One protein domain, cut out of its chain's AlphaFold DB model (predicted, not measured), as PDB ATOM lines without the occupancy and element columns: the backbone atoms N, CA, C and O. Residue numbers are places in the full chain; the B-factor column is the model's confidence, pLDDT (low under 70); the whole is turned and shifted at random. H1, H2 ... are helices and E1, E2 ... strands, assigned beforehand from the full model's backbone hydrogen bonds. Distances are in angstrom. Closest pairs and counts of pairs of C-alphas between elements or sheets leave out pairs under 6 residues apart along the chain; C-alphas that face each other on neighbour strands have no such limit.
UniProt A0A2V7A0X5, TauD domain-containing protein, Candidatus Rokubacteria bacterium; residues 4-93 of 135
ATOM      1  N   ALA A   4     184.922 172.969 299.198       93.94
ATOM      2  CA  ALA A   4     186.215 173.656 299.176       93.94
ATOM      3  C   ALA A   4     186.091 175.121 298.713       93.94
ATOM      4  O   ALA A   4     186.732 176.013 299.267       93.94
ATOM      5  N   ARG A   5     185.210 175.396 297.739       95.19
ATOM      6  CA  ARG A   5     184.948 176.765 297.275       95.19
ATOM      7  C   ARG A   5     184.238 177.580 298.357       95.19
ATOM      8  O   ARG A   5     184.625 178.717 298.587       95.19
ATOM      9  N   LYS A   6     183.258 177.015 299.070       94.62
ATOM     10  CA  LYS A   6     182.609 177.720 300.192       94.62
ATOM     11  C   LYS A   6     183.602 178.068 301.304       94.62
ATOM     12  O   LYS A   6     183.553 179.180 301.819       94.62
ATOM     13  N   GLN A   7     184.502 177.143 301.642       94.62
ATOM     14  CA  GLN A   7     185.534 177.360 302.659       94.62
ATOM     15  C   GLN A   7     186.477 178.497 302.263       94.62
ATOM     16  O   GLN A   7     186.676 179.411 303.059       94.62
ATOM     17  N   LEU A   8     186.966 178.503 301.018       95.38
ATOM     18  CA  LEU A   8     187.768 179.610 300.490       95.38
ATOM     19  C   LEU A   8     187.044 180.953 300.661       95.38
ATOM     20  O   LEU A   8     187.585 181.873 301.266       95.38
ATOM     21  N   LEU A   9     185.804 181.052 300.172       97.06
ATOM     22  CA  LEU A   9     185.032 182.298 300.201       97.06
ATOM     23  C   LEU A   9     184.733 182.785 301.621       97.06
ATOM     24  O   LEU A   9     184.657 183.989 301.843       97.06
ATOM     25  N   SER A  10     184.577 181.873 302.582       95.56
ATOM     26  CA  SER A  10     184.290 182.231 303.975       95.56
ATOM     27  C   SER A  10     185.401 183.050 304.645       95.56
ATOM     28  O   SER A  10     185.122 183.772 305.598       95.56
ATOM     29  N   GLY A  11     186.636 182.972 304.132       95.94
ATOM     30  CA  GLY A  11     187.776 183.757 304.610       95.94
ATOM     31  C   GLY A  11     188.037 185.046 303.826       95.94
ATOM     32  O   GLY A  11     188.931 185.805 304.199       95.94
ATOM     33  N   LEU A  12     187.302 185.308 302.740       98.25
ATOM     34  CA  LEU A  12     187.547 186.475 301.896       98.25
ATOM     35  C   LEU A  12     186.764 187.699 302.370       98.25
ATOM     36  O   LEU A  12     185.601 187.617 302.765       98.25
ATOM     37  N   THR A  13     187.394 188.862 302.234       98.69
ATOM     38  CA  THR A  13     186.747 190.171 302.367       98.69
ATOM     39  C   THR A  13     186.680 190.810 300.988       98.69
ATOM     40  O   THR A  13     187.719 191.093 300.399       98.69
ATOM     41  N   GLY A  14     185.474 190.989 300.453       98.31
ATOM     42  CA  GLY A  14     185.223 191.702 299.207       98.31
ATOM     43  C   GLY A  14     185.371 193.211 299.381       98.31
ATOM     44  O   GLY A  14     185.012 193.769 300.416       98.31
ATOM     45  N   LEU A  15     185.896 193.869 298.355       98.38
ATOM     46  CA  LEU A  15     186.060 195.318 298.285       98.38
ATOM     47  C   LEU A  15     184.979 195.889 297.363       98.38
ATOM     48  O   LEU A  15     184.929 195.555 296.174       98.38
ATOM     49  N   HIS A  16     184.069 196.694 297.916       97.44
ATOM     50  CA  HIS A  16     182.897 197.197 297.200       97.44
ATOM     51  C   HIS A  16     183.032 198.683 296.878       97.44
ATOM     52  O   HIS A  16     183.225 199.502 297.771       97.44
ATOM     53  N   GLY A  17     182.844 199.039 295.608       94.06
ATOM     54  CA  GLY A  17     182.733 200.417 295.137       94.06
ATOM     55  C   GLY A  17     181.512 200.623 294.239       94.06
ATOM     56  O   GLY A  17     180.793 199.691 293.866       94.06
ATOM     57  N   ARG A  18     181.224 201.876 293.880       91.56
ATOM     58  CA  ARG A  18     180.099 202.191 292.988       91.56
ATOM     59  C   ARG A  18     180.481 201.886 291.538       91.56
ATOM     60  O   ARG A  18     181.271 202.620 290.954       91.56
ATOM     61  N   SER A  19     179.904 200.828 290.967       92.62
ATOM     62  CA  SER A  19     180.123 200.418 289.570       92.62
ATOM     63  C   SER A  19     181.595 200.162 289.211       92.62
ATOM     64  O   SER A  19     182.006 200.403 288.085       92.62
ATOM     65  N   THR A  20     182.412 199.734 290.175       93.81
ATOM     66  CA  THR A  20     183.855 199.473 289.989       93.81
ATOM     67  C   THR A  20     184.175 198.003 289.723       93.81
ATOM     68  O   THR A  20     185.329 197.654 289.492       93.81
ATOM     69  N   GLY A  21     183.182 197.117 289.838       96.19
ATOM     70  CA  GLY A  21     183.364 195.695 289.560       96.19
ATOM     71  C   GLY A  21     183.506 195.409 288.063       96.19
ATOM     72  O   GLY A  21     183.243 196.293 287.246       96.19
ATOM     73  N   PRO A  22     183.866 194.174 287.671       97.25
ATOM     74  CA  PRO A  22     184.094 193.815 286.270       97.25
ATOM     75  C   PRO A  22     182.913 194.154 285.346       97.25
ATOM     76  O   PRO A  22     183.115 194.674 284.250       97.25
ATOM     77  N   ALA A  23     181.669 193.922 285.782       95.56
ATOM     78  CA  ALA A  23     180.489 194.299 285.003       95.56
ATOM     79  C   ALA A  23     180.224 195.810 285.034       95.56
ATOM     80  O   ALA A  23     179.785 196.364 284.030       95.56
ATOM     81  N   GLY A  24     180.498 196.478 286.158       94.38
ATOM     82  CA  GLY A  24     180.345 197.930 286.275       94.38
ATOM     83  C   GLY A  24     181.292 198.684 285.343       94.38
ATOM     84  O   GLY A  24     180.851 199.545 284.589       94.38
ATOM     85  N   GLU A  25     182.562 198.288 285.322       94.06
ATOM     86  CA  GLU A  25     183.589 198.846 284.439       94.06
ATOM     87  C   GLU A  25     183.252 198.610 282.961       94.06
ATOM     88  O   GLU A  25     183.362 199.527 282.154       94.06
ATOM     89  N   ARG A  26     182.751 197.422 282.596       94.19
ATOM     90  CA  ARG A  26     182.293 197.157 281.220       94.19
ATOM     91  C   ARG A  26     181.101 198.009 280.789       94.19
ATOM     92  O   ARG A  26     181.021 198.373 279.621       94.19
ATOM     93  N   LEU A  27     180.143 198.245 281.687       91.19
ATOM     94  CA  LEU A  27     178.890 198.930 281.351       91.19
ATOM     95  C   LEU A  27     179.019 200.450 281.368       91.19
ATOM     96  O   LEU A  27     178.371 201.116 280.567       91.19
ATOM     97  N   TYR A  28     179.808 200.985 282.296       88.81
ATOM     98  CA  TYR A  28     179.862 202.420 282.564       88.81
ATOM     99  C   TYR A  28     181.229 203.033 282.258       88.81
ATOM    100  O   TYR A  28     181.295 204.227 281.982       88.81
ATOM    101  N   GLY A  29     182.315 202.252 282.285       87.56
ATOM    102  CA  GLY A  29     183.673 202.788 282.201       87.56
ATOM    103  C   GLY A  29     183.859 203.952 283.177       87.56
ATOM    104  O   GLY A  29     183.498 203.848 284.353       87.56
ATOM    105  N   ASP A  30     184.342 205.084 282.667       81.38
ATOM    106  CA  ASP A  30     184.500 206.320 283.441       81.38
ATOM    107  C   ASP A  30     183.188 207.108 283.627       81.38
ATOM    108  O   ASP A  30     183.072 207.907 284.562       81.38
ATOM    109  N   ASP A  31     182.166 206.869 282.798       79.19
ATOM    110  CA  ASP A  31     180.865 207.541 282.882       79.19
ATOM    111  C   ASP A  31     179.933 206.843 283.884       79.19
ATOM    112  O   ASP A  31     178.955 206.166 283.561       79.19
ATOM    113  N   LYS A  32     180.245 207.024 285.169       72.00
ATOM    114  CA  LYS A  32     179.462 206.489 286.299       72.00
ATOM    115  C   LYS A  32     178.312 207.425 286.713       72.00
ATOM    116  O   LYS A  32     177.753 207.292 287.815       72.00
ATOM    117  N   GLY A  33     177.958 208.366 285.834       72.69
ATOM    118  CA  GLY A  33     176.989 209.435 286.054       72.69
ATOM    119  C   GLY A  33     177.455 210.502 287.050       72.69
ATOM    120  O   GLY A  33     178.320 210.275 287.898       72.69
ATOM    121  N   VAL A  34     176.823 211.676 286.987       71.19
ATOM    122  CA  VAL A  34     177.098 212.792 287.903       71.19
ATOM    123  C   VAL A  34     176.429 212.532 289.252       71.19
ATOM    124  O   VAL A  34     175.219 212.318 289.340       71.19
ATOM    125  N   THR A  35     177.214 212.545 290.324       72.88
ATOM    126  CA  THR A  35     176.702 212.536 291.695       72.88
ATOM    127  C   THR A  35     177.575 213.421 292.570       72.88
ATOM    128  O   THR A  35     178.799 213.334 292.519       72.88
ATOM    129  N   ASP A  36     176.947 214.224 293.427       76.00
ATOM    130  CA  ASP A  36     177.668 215.020 294.430       76.00
ATOM    131  C   ASP A  36     178.282 214.139 295.533       76.00
ATOM    132  O   ASP A  36     179.106 214.582 296.335       76.00
ATOM    133  N   LYS A  37     177.884 212.861 295.591       79.38
ATOM    134  CA  LYS A  37     178.274 211.920 296.635       79.38
ATOM    135  C   LYS A  37     179.484 211.098 296.194       79.38
ATOM    136  O   LYS A  37     179.400 210.281 295.279       79.38
ATOM    137  N   LYS A  38     180.609 211.257 296.894       78.12
ATOM    138  CA  LYS A  38     181.788 210.399 296.712       78.12
ATOM    139  C   LYS A  38     181.592 209.086 297.468       78.12
ATOM    140  O   LYS A  38     181.429 209.092 298.687       78.12
ATOM    141  N   TYR A  39     181.612 207.971 296.745       83.88
ATOM    142  CA  TYR A  39     181.532 206.632 297.325       83.88
ATOM    143  C   TYR A  39     182.944 206.103 297.541       83.88
ATOM    144  O   TYR A  39     183.672 205.890 296.576       83.88
ATOM    145  N   GLN A  40     183.320 205.928 298.804       90.56
ATOM    146  CA  GLN A  40     184.559 205.246 299.163       90.56
ATOM    147  C   GLN A  40     184.382 203.736 299.029       90.56
ATOM    148  O   GLN A  40     183.257 203.229 299.076       90.56
ATOM    149  N   GLU A  41     185.498 203.035 298.871       94.38
ATOM    150  CA  GLU A  41     185.522 201.584 298.996       94.38
ATOM    151  C   GLU A  41     185.016 201.162 300.381       94.38
ATOM    152  O   GLU A  41     185.361 201.768 301.398       94.38
ATOM    153  N   VAL A  42     184.197 200.113 300.411       96.81
ATOM    154  CA  VAL A  42     183.709 199.500 301.645       96.81
ATOM    155  C   VAL A  42     184.114 198.022 301.660       96.81
ATOM    156  O   VAL A  42     183.649 197.266 300.800       96.81
ATOM    157  N   PRO A  43     184.956 197.587 302.614       97.88
ATOM    158  CA  PRO A  43     185.287 196.178 302.784       97.88
ATOM    159  C   PRO A  43     184.130 195.432 303.458       97.88
ATOM    160  O   PRO A  43     183.573 195.904 304.452       97.88
ATOM    161  N   TRP A  44     183.780 194.249 302.952       97.56
ATOM    162  CA  TRP A  44     182.752 193.404 303.560       97.56
ATOM    163  C   TRP A  44     183.015 191.905 303.346       97.56
ATOM    164  O   TRP A  44     183.562 191.543 302.307       97.56
ATOM    165  N   PRO A  45     182.682 191.000 304.292       98.12
ATOM    166  CA  PRO A  45     182.887 189.568 304.099       98.12
ATOM    167  C   PRO A  45     182.193 189.060 302.835       98.12
ATOM    168  O   PRO A  45     181.010 189.323 302.620       98.12
ATOM    169  N   ALA A  46     182.909 188.275 302.028       98.06
ATOM    170  CA  ALA A  46     182.364 187.673 300.812       98.06
ATOM    171  C   ALA A  46     181.231 186.679 301.119       98.06
ATOM    172  O   ALA A  46     180.346 186.456 300.292       98.06
ATOM    173  N   VAL A  47     181.239 186.104 302.326       97.88
ATOM    174  CA  VAL A  47     180.117 185.356 302.890       97.88
ATOM    175  C   VAL A  47     179.696 186.011 304.198       97.88
ATOM    176  O   VAL A  47     180.463 186.055 305.156       97.88
ATOM    177  N   THR A  48     178.457 186.486 304.255       95.88
ATOM    178  CA  THR A  48     177.851 187.036 305.476       95.88
ATOM    179  C   THR A  48     176.689 186.160 305.948       95.88
ATOM    180  O   THR A  48     176.364 185.150 305.321       95.88
ATOM    181  N   ARG A  49     176.058 186.514 307.070       96.62
ATOM    182  CA  ARG A  49     174.860 185.834 307.584       96.62
ATOM    183  C   ARG A  49     173.666 186.769 307.549       96.62
ATOM    184  O   ARG A  49     173.747 187.918 307.975       96.62
ATOM    185  N   HIS A  50     172.534 186.253 307.087       96.62
ATOM    186  CA  HIS A  50     171.275 186.976 307.155       96.62
ATOM    187  C   HIS A  50     170.912 187.240 308.632       96.62
ATOM    188  O   HIS A  50     170.835 186.278 309.398       96.62
ATOM    189  N   PRO A  51     170.619 188.485 309.055       93.56
ATOM    190  CA  PRO A  51     170.416 188.825 310.473       93.56
ATOM    191  C   PRO A  51     169.214 188.118 311.117       93.56
ATOM    192  O   PRO A  51     169.268 187.773 312.286       93.56
ATOM    193  N   VAL A  52     168.135 187.896 310.356       94.44
ATOM    194  CA  VAL A  52     166.916 187.222 310.844       94.44
ATOM    195  C   VAL A  52     167.004 185.696 310.730       94.44
ATOM    196  O   VAL A  52     166.754 184.989 311.694       94.44
ATOM    197  N   THR A  53     167.350 185.163 309.551       96.06
ATOM    198  CA  THR A  53     167.309 183.711 309.292       96.06
ATOM    199  C   THR A  53     168.609 182.976 309.629       96.06
ATOM    200  O   THR A  53     168.634 181.749 309.598       96.06
ATOM    201  N   GLY A  54     169.718 183.687 309.867       96.44
ATOM    202  CA  GLY A  54     171.045 183.105 310.109       96.44
ATOM    203  C   GLY A  54     171.690 182.415 308.897       96.44
ATOM    204  O   GLY A  54     172.843 181.970 308.978       96.44
ATOM    205  N   ARG A  55     170.971 182.325 307.768       96.88
ATOM    206  CA  ARG A  55     171.426 181.653 306.545       96.88
ATOM    207  C   ARG A  55     172.644 182.375 305.957       96.88
ATOM    208  O   ARG A  55     172.678 183.607 305.981       96.88
ATOM    209  N   PRO A  56     173.635 181.639 305.426       96.31
ATOM    210  CA  PRO A  56     174.768 182.251 304.747       96.31
ATOM    211  C   PRO A  56     174.322 182.926 303.443       96.31
ATOM    212  O   PRO A  56     173.466 182.401 302.729       96.31
ATOM    213  N   ILE A  57     174.933 184.066 303.136       97.19
ATOM    214  CA  ILE A  57     174.705 184.863 301.931       97.19
ATOM    215  C   ILE A  57     176.047 185.053 301.228       97.19
ATOM    216  O   ILE A  57     177.003 185.504 301.856       97.19
ATOM    217  N   LEU A  58     176.097 184.761 299.927       97.38
ATOM    218  CA  LEU A  58     177.193 185.197 299.064       97.38
ATOM    219  C   LEU A  58     177.035 186.700 298.799       97.38
ATOM    220  O   LEU A  58     176.152 187.100 298.044       97.38
ATOM    221  N   PHE A  59     177.866 187.525 299.429       97.62
ATOM    222  CA  PHE A  59     177.794 188.982 299.337       97.62
ATOM    223  C   PHE A  59     178.821 189.525 298.339       97.62
ATOM    224  O   PHE A  59     179.674 190.348 298.651       97.62
ATOM    225  N   VAL A  60     178.757 189.018 297.113       97.62
ATOM    226  CA  VAL A  60     179.634 189.409 296.006       97.62
ATOM    227  C   VAL A  60     178.753 189.661 294.795       97.62
ATOM    228  O   VAL A  60     177.918 188.824 294.461       97.62
ATOM    229  N   ASN A  61     178.929 190.806 294.135       96.75
ATOM    230  CA  ASN A  61     178.244 191.087 292.877       96.75
ATOM    231  C   ASN A  61     179.207 191.736 291.870       96.75
ATOM    232  O   ASN A  61     180.029 192.567 292.261       96.75
ATOM    233  N   PRO A  62     179.091 191.414 290.570       97.31
ATOM    234  CA  PRO A  62     180.055 191.851 289.559       97.31
ATOM    235  C   PRO A  62     179.945 193.343 289.221       97.31
ATOM    236  O   PRO A  62     180.796 193.880 288.518       97.31
ATOM    237  N   MET A  63     178.892 194.017 289.688       96.38
ATOM    238  CA  MET A  63     178.671 195.444 289.469       96.38
ATOM    239  C   MET A  63     179.521 196.289 290.426       96.38
ATOM    240  O   MET A  63     180.151 197.261 290.018       96.38
ATOM    241  N   HIS A  64     179.570 195.902 291.701       96.25
ATOM    242  CA  HIS A  64     180.141 196.711 292.778       96.25
ATOM    243  C   HIS A  64     181.407 196.124 293.393       96.25
ATOM    244  O   HIS A  64     182.301 196.882 293.767       96.25
ATOM    245  N   THR A  65     181.504 194.800 293.508       98.12
ATOM    246  CA  THR A  65     182.700 194.159 294.059       98.12
ATOM    247  C   THR A  65     183.810 194.216 293.020       98.12
ATOM    248  O   THR A  65     183.649 193.682 291.924       98.12
ATOM    249  N   HIS A  66     184.924 194.871 293.343       96.88
ATOM    250  CA  HIS A  66     186.041 195.061 292.413       96.88
ATOM    251  C   HIS A  66     187.303 194.282 292.799       96.88
ATOM    252  O   HIS A  66     188.266 194.272 292.035       96.88
ATOM    253  N   GLY A  67     187.313 193.630 293.962       98.06
ATOM    254  CA  GLY A  67     188.449 192.848 294.433       98.06
ATOM    255  C   GLY A  67     188.172 192.124 295.745       98.06
ATOM    256  O   GLY A  67     187.091 192.256 296.325       98.06
ATOM    257  N   PHE A  68     189.175 191.386 296.217       98.56
ATOM    258  CA  PHE A  68     189.229 190.837 297.569       98.56
ATOM    259  C   PHE A  68     190.486 191.357 298.268       98.56
ATOM    260  O   PHE A  68     191.535 191.487 297.638       98.56
ATOM    261  N   ALA A  69     190.396 191.661 299.562       98.25
ATOM    262  CA  ALA A  69     191.530 192.160 300.332       98.25
ATOM    263  C   ALA A  69     192.723 191.186 300.252       98.25
ATOM    264  O   ALA A  69     192.571 189.987 300.489       98.25
ATOM    265  N   GLY A  70     193.906 191.703 299.907       97.25
ATOM    266  CA  GLY A  70     195.130 190.905 299.753       97.25
ATOM    267  C   GLY A  70     195.221 190.075 298.465       97.25
ATOM    268  O   GLY A  70     196.199 189.354 298.292       97.25
ATOM    269  N   MET A  71     194.246 190.180 297.559       98.00
ATOM    270  CA  MET A  71     194.231 189.486 296.270       98.00
ATOM    271  C   MET A  71     194.450 190.482 295.131       98.00
ATOM    272  O   MET A  71     193.868 191.571 295.136       98.00
ATOM    273  N   LYS A  72     195.269 190.126 294.136       97.88
ATOM    274  CA  LYS A  72     195.468 190.995 292.972       97.88
ATOM    275  C   LYS A  72     194.220 191.017 292.095       97.88
ATOM    276  O   LYS A  72     193.440 190.065 292.064       97.88
ATOM    277  N   ARG A  73     194.039 192.105 291.346       96.19
ATOM    278  CA  ARG A  73     192.875 192.301 290.471       96.19
ATOM    279  C   ARG A  73     192.732 191.176 289.448       96.19
ATOM    280  O   ARG A  73     191.625 190.699 289.221       96.19
ATOM    281  N   GLU A  74     193.848 190.746 288.871       97.12
ATOM    282  CA  GLU A  74     193.917 189.720 287.826       97.12
ATOM    283  C   GLU A  74     193.466 188.345 288.339       97.12
ATOM    284  O   GLU A  74     193.002 187.519 287.561       97.12
ATOM    285  N   GLU A  75     193.560 188.116 289.652       97.56
ATOM    286  CA  GLU A  75     193.083 186.906 290.328       97.56
ATOM    287  C   GLU A  75     191.634 187.073 290.814       97.56
ATOM    288  O   GLU A  75     190.817 186.157 290.707       97.56
ATOM    289  N   ALA A  76     191.291 188.261 291.320       98.06
ATOM    290  CA  ALA A  76     189.988 188.533 291.918       98.06
ATOM    291  C   ALA A  76     188.860 188.628 290.886       98.06
ATOM    292  O   ALA A  76     187.755 188.152 291.138       98.06
ATOM    293  N   TRP A  77     189.113 189.249 289.734       98.19
ATOM    294  CA  TRP A  77     188.083 189.483 288.723       98.19
ATOM    295  C   TRP A  77     187.522 188.190 288.123       98.19
ATOM    296  O   TRP A  77     186.299 188.039 288.162       98.19
ATOM    297  N   PRO A  78     188.350 187.224 287.678       98.19
ATOM    298  CA  PRO A  78     187.847 185.927 287.229       98.19
ATOM    299  C   PRO A  78     187.007 185.215 288.295       98.19
ATOM    300  O   PRO A  78     185.966 184.643 287.983       98.19
ATOM    301  N   LEU A  79     187.409 185.298 289.570       98.12
ATOM    302  CA  LEU A  79     186.636 184.720 290.668       98.12
ATOM    303  C   LEU A  79     185.282 185.424 290.848       98.12
ATOM    304  O   LEU A  79     184.267 184.759 291.023       98.12
ATOM    305  N   ILE A  80     185.232 186.758 290.792       98.50
ATOM    306  CA  ILE A  80     183.973 187.517 290.881       98.50
ATOM    307  C   ILE A  80     183.024 187.133 289.737       98.50
ATOM    308  O   ILE A  80     181.822 186.987 289.964       98.50
ATOM    309  N   GLU A  81     183.548 186.942 288.529       98.00
ATOM    310  CA  GLU A  81     182.758 186.530 287.367       98.00
ATOM    311  C   GLU A  81     182.251 185.091 287.484       98.00
ATOM    312  O   GLU A  81     181.063 184.865 287.265       98.00
ATOM    313  N   GLU A  82     183.088 184.148 287.929       97.69
ATOM    314  CA  GLU A  82     182.670 182.767 288.226       97.69
ATOM    315  C   GLU A  82     181.535 182.742 289.265       97.69
ATOM    316  O   GLU A  82     180.543 182.021 289.125       97.69
ATOM    317  N   LEU A  83     181.659 183.542 290.327       97.81
ATOM    318  CA  LEU A  83     180.645 183.636 291.379       97.81
ATOM    319  C   LEU A  83     179.342 184.244 290.863       97.81
ATOM    320  O   LEU A  83     178.263 183.769 291.230       97.81
ATOM    321  N   ALA A  84     179.436 185.266 290.012       97.12
ATOM    322  CA  ALA A  84     178.281 185.856 289.357       97.12
ATOM    323  C   ALA A  84     177.585 184.829 288.458       97.12
ATOM    324  O   ALA A  84     176.384 184.623 288.611       97.12
ATOM    325  N   GLU A  85     178.339 184.126 287.608       97.12
ATOM    326  CA  GLU A  85     177.823 183.065 286.743       97.12
ATOM    327  C   GLU A  85     177.121 181.980 287.562       97.12
ATOM    328  O   GLU A  85     176.007 181.579 287.227       97.12
ATOM    329  N   HIS A  86     177.716 181.549 288.682       96.81
ATOM    330  CA  HIS A  86     177.090 180.592 289.590       96.81
ATOM    331  C   HIS A  86     175.767 181.103 290.165       96.81
ATOM    332  O   HIS A  86     174.792 180.348 290.218       96.81
ATOM    333  N   ALA A  87     175.734 182.354 290.624       96.44
ATOM    334  CA  ALA A  87     174.569 182.948 291.268       96.44
ATOM    335  C   ALA A  87     173.427 183.246 290.283       96.44
ATOM    336  O   ALA A  87     172.270 183.276 290.694       96.44
ATOM    337  N   THR A  88     173.729 183.427 288.993       96.12
ATOM    338  CA  THR A  88     172.742 183.742 287.947       96.12
ATOM    339  C   THR A  88     172.337 182.547 287.084       96.12
ATOM    340  O   THR A  88     171.697 182.734 286.052       96.12
ATOM    341  N   GLN A  89     172.685 181.317 287.475       97.62
ATOM    342  CA  GLN A  89     172.190 180.108 286.803       97.62
ATOM    343  C   GLN A  89     170.659 180.061 286.856       97.62
ATOM    344  O   GLN A  89     170.075 180.396 287.885       97.62
ATOM    345  N   GLU A  90     170.009 179.586 285.790       96.88
ATOM    346  CA  GLU A  90     168.544 179.647 285.626       96.88
ATOM    347  C   GLU A  90     167.761 179.120 286.837       96.88
ATOM    348  O   GLU A  90     166.781 179.725 287.257       96.88
ATOM    349  N   ARG A  91     168.244 178.048 287.479       97.44
ATOM    350  CA  ARG A  91     167.617 177.460 288.679       97.44
ATOM    351  C   ARG A  91     167.570 178.380 289.911       97.44
ATOM    352  O   ARG A  91     166.916 178.036 290.891       97.44
ATOM    353  N   PHE A  92     168.309 179.487 289.906       97.19
ATOM    354  CA  PHE A  92     168.337 180.489 290.975       97.19
ATOM    355  C   PHE A  92     167.646 181.797 290.574       97.19
ATOM    356  O   PHE A  92     167.539 182.705 291.397       97.19
ATOM    357  N   VAL A  93     167.179 181.909 289.328       97.19
ATOM    358  CA  VAL A  93     166.609 183.141 288.790       97.19
ATOM    359  C   VAL A  93     165.092 183.104 288.889       97.19
ATOM    360  O   VAL A  93     164.426 182.204 288.385       97.19
TER     361      VAL A  93
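What this domain is: This is residues 4 to 93 of the 135 residues of the protein "TauD domain-containing protein" of Candidatus Rokubacteria bacterium (UniProt A0A2V7A0X5). A small three-stranded sheet has H3 packed on its edge strand E5, while H2 meets H3 nearly at a right angle; beyond the other end of the sheet, E2 turns into the hairpin E3 and E4, with the end of H1 near E3. The loop of residues 29 to 41 swings wide from H2 back to E2. The printed part has 90 residues, in the order H1 E1 H2 E2 E3 E4 E5 H3, of mixed class; the sheet E2, E1, E5 is antiparallel. It is compact, with a radius of gyration of the C-alphas of 13.7 A and spans of 38 by 30 by 25 A.

How they stand to each other: Start at inner strand E1, residues 13 to 16: N 14 is 2.7 A from O 44 of E2, residues 42 to 45, within hydrogen-bond range. On E1's other side is E5, residues 65 to 68, with N 15 and O 67 at 2.9 A. H3, residues 73 to 87, only grazes the sheet with residues 73 to 80; its closest C-alphas to E5 are Ala 76 and Gly 67, 5.2 A. H2, residues 22 to 28, only just touches H3, with 3 pairs of C-alphas within 8 A, Pro 22 and Trp 77 closest at 6.4 A, about perpendicular at 89 degrees. E2 runs on into E3, residues 47 to 49, at 78 degrees; E3 forms a hairpin with E4, residues 56 to 58, where N 57 and O 48 are 2.8 A apart. Every O i to N i+4 pair is within range in H2, 9 of 11 in H3.

Where its parts are: Find C-alpha 4 at (186.215, 173.656, 299.176), where H1, residues 4 to 10, begins. H3 runs 20.6 A to C-alpha 87 at (174.569, 182.948, 291.268).

The domain as a whole: The C-alphas of Ala 4 and Asp 36 are farthest apart, 42.5 A. The printed part has no cut; the link H2 to E2 is long. No printed residue is under 70 in pLDDT.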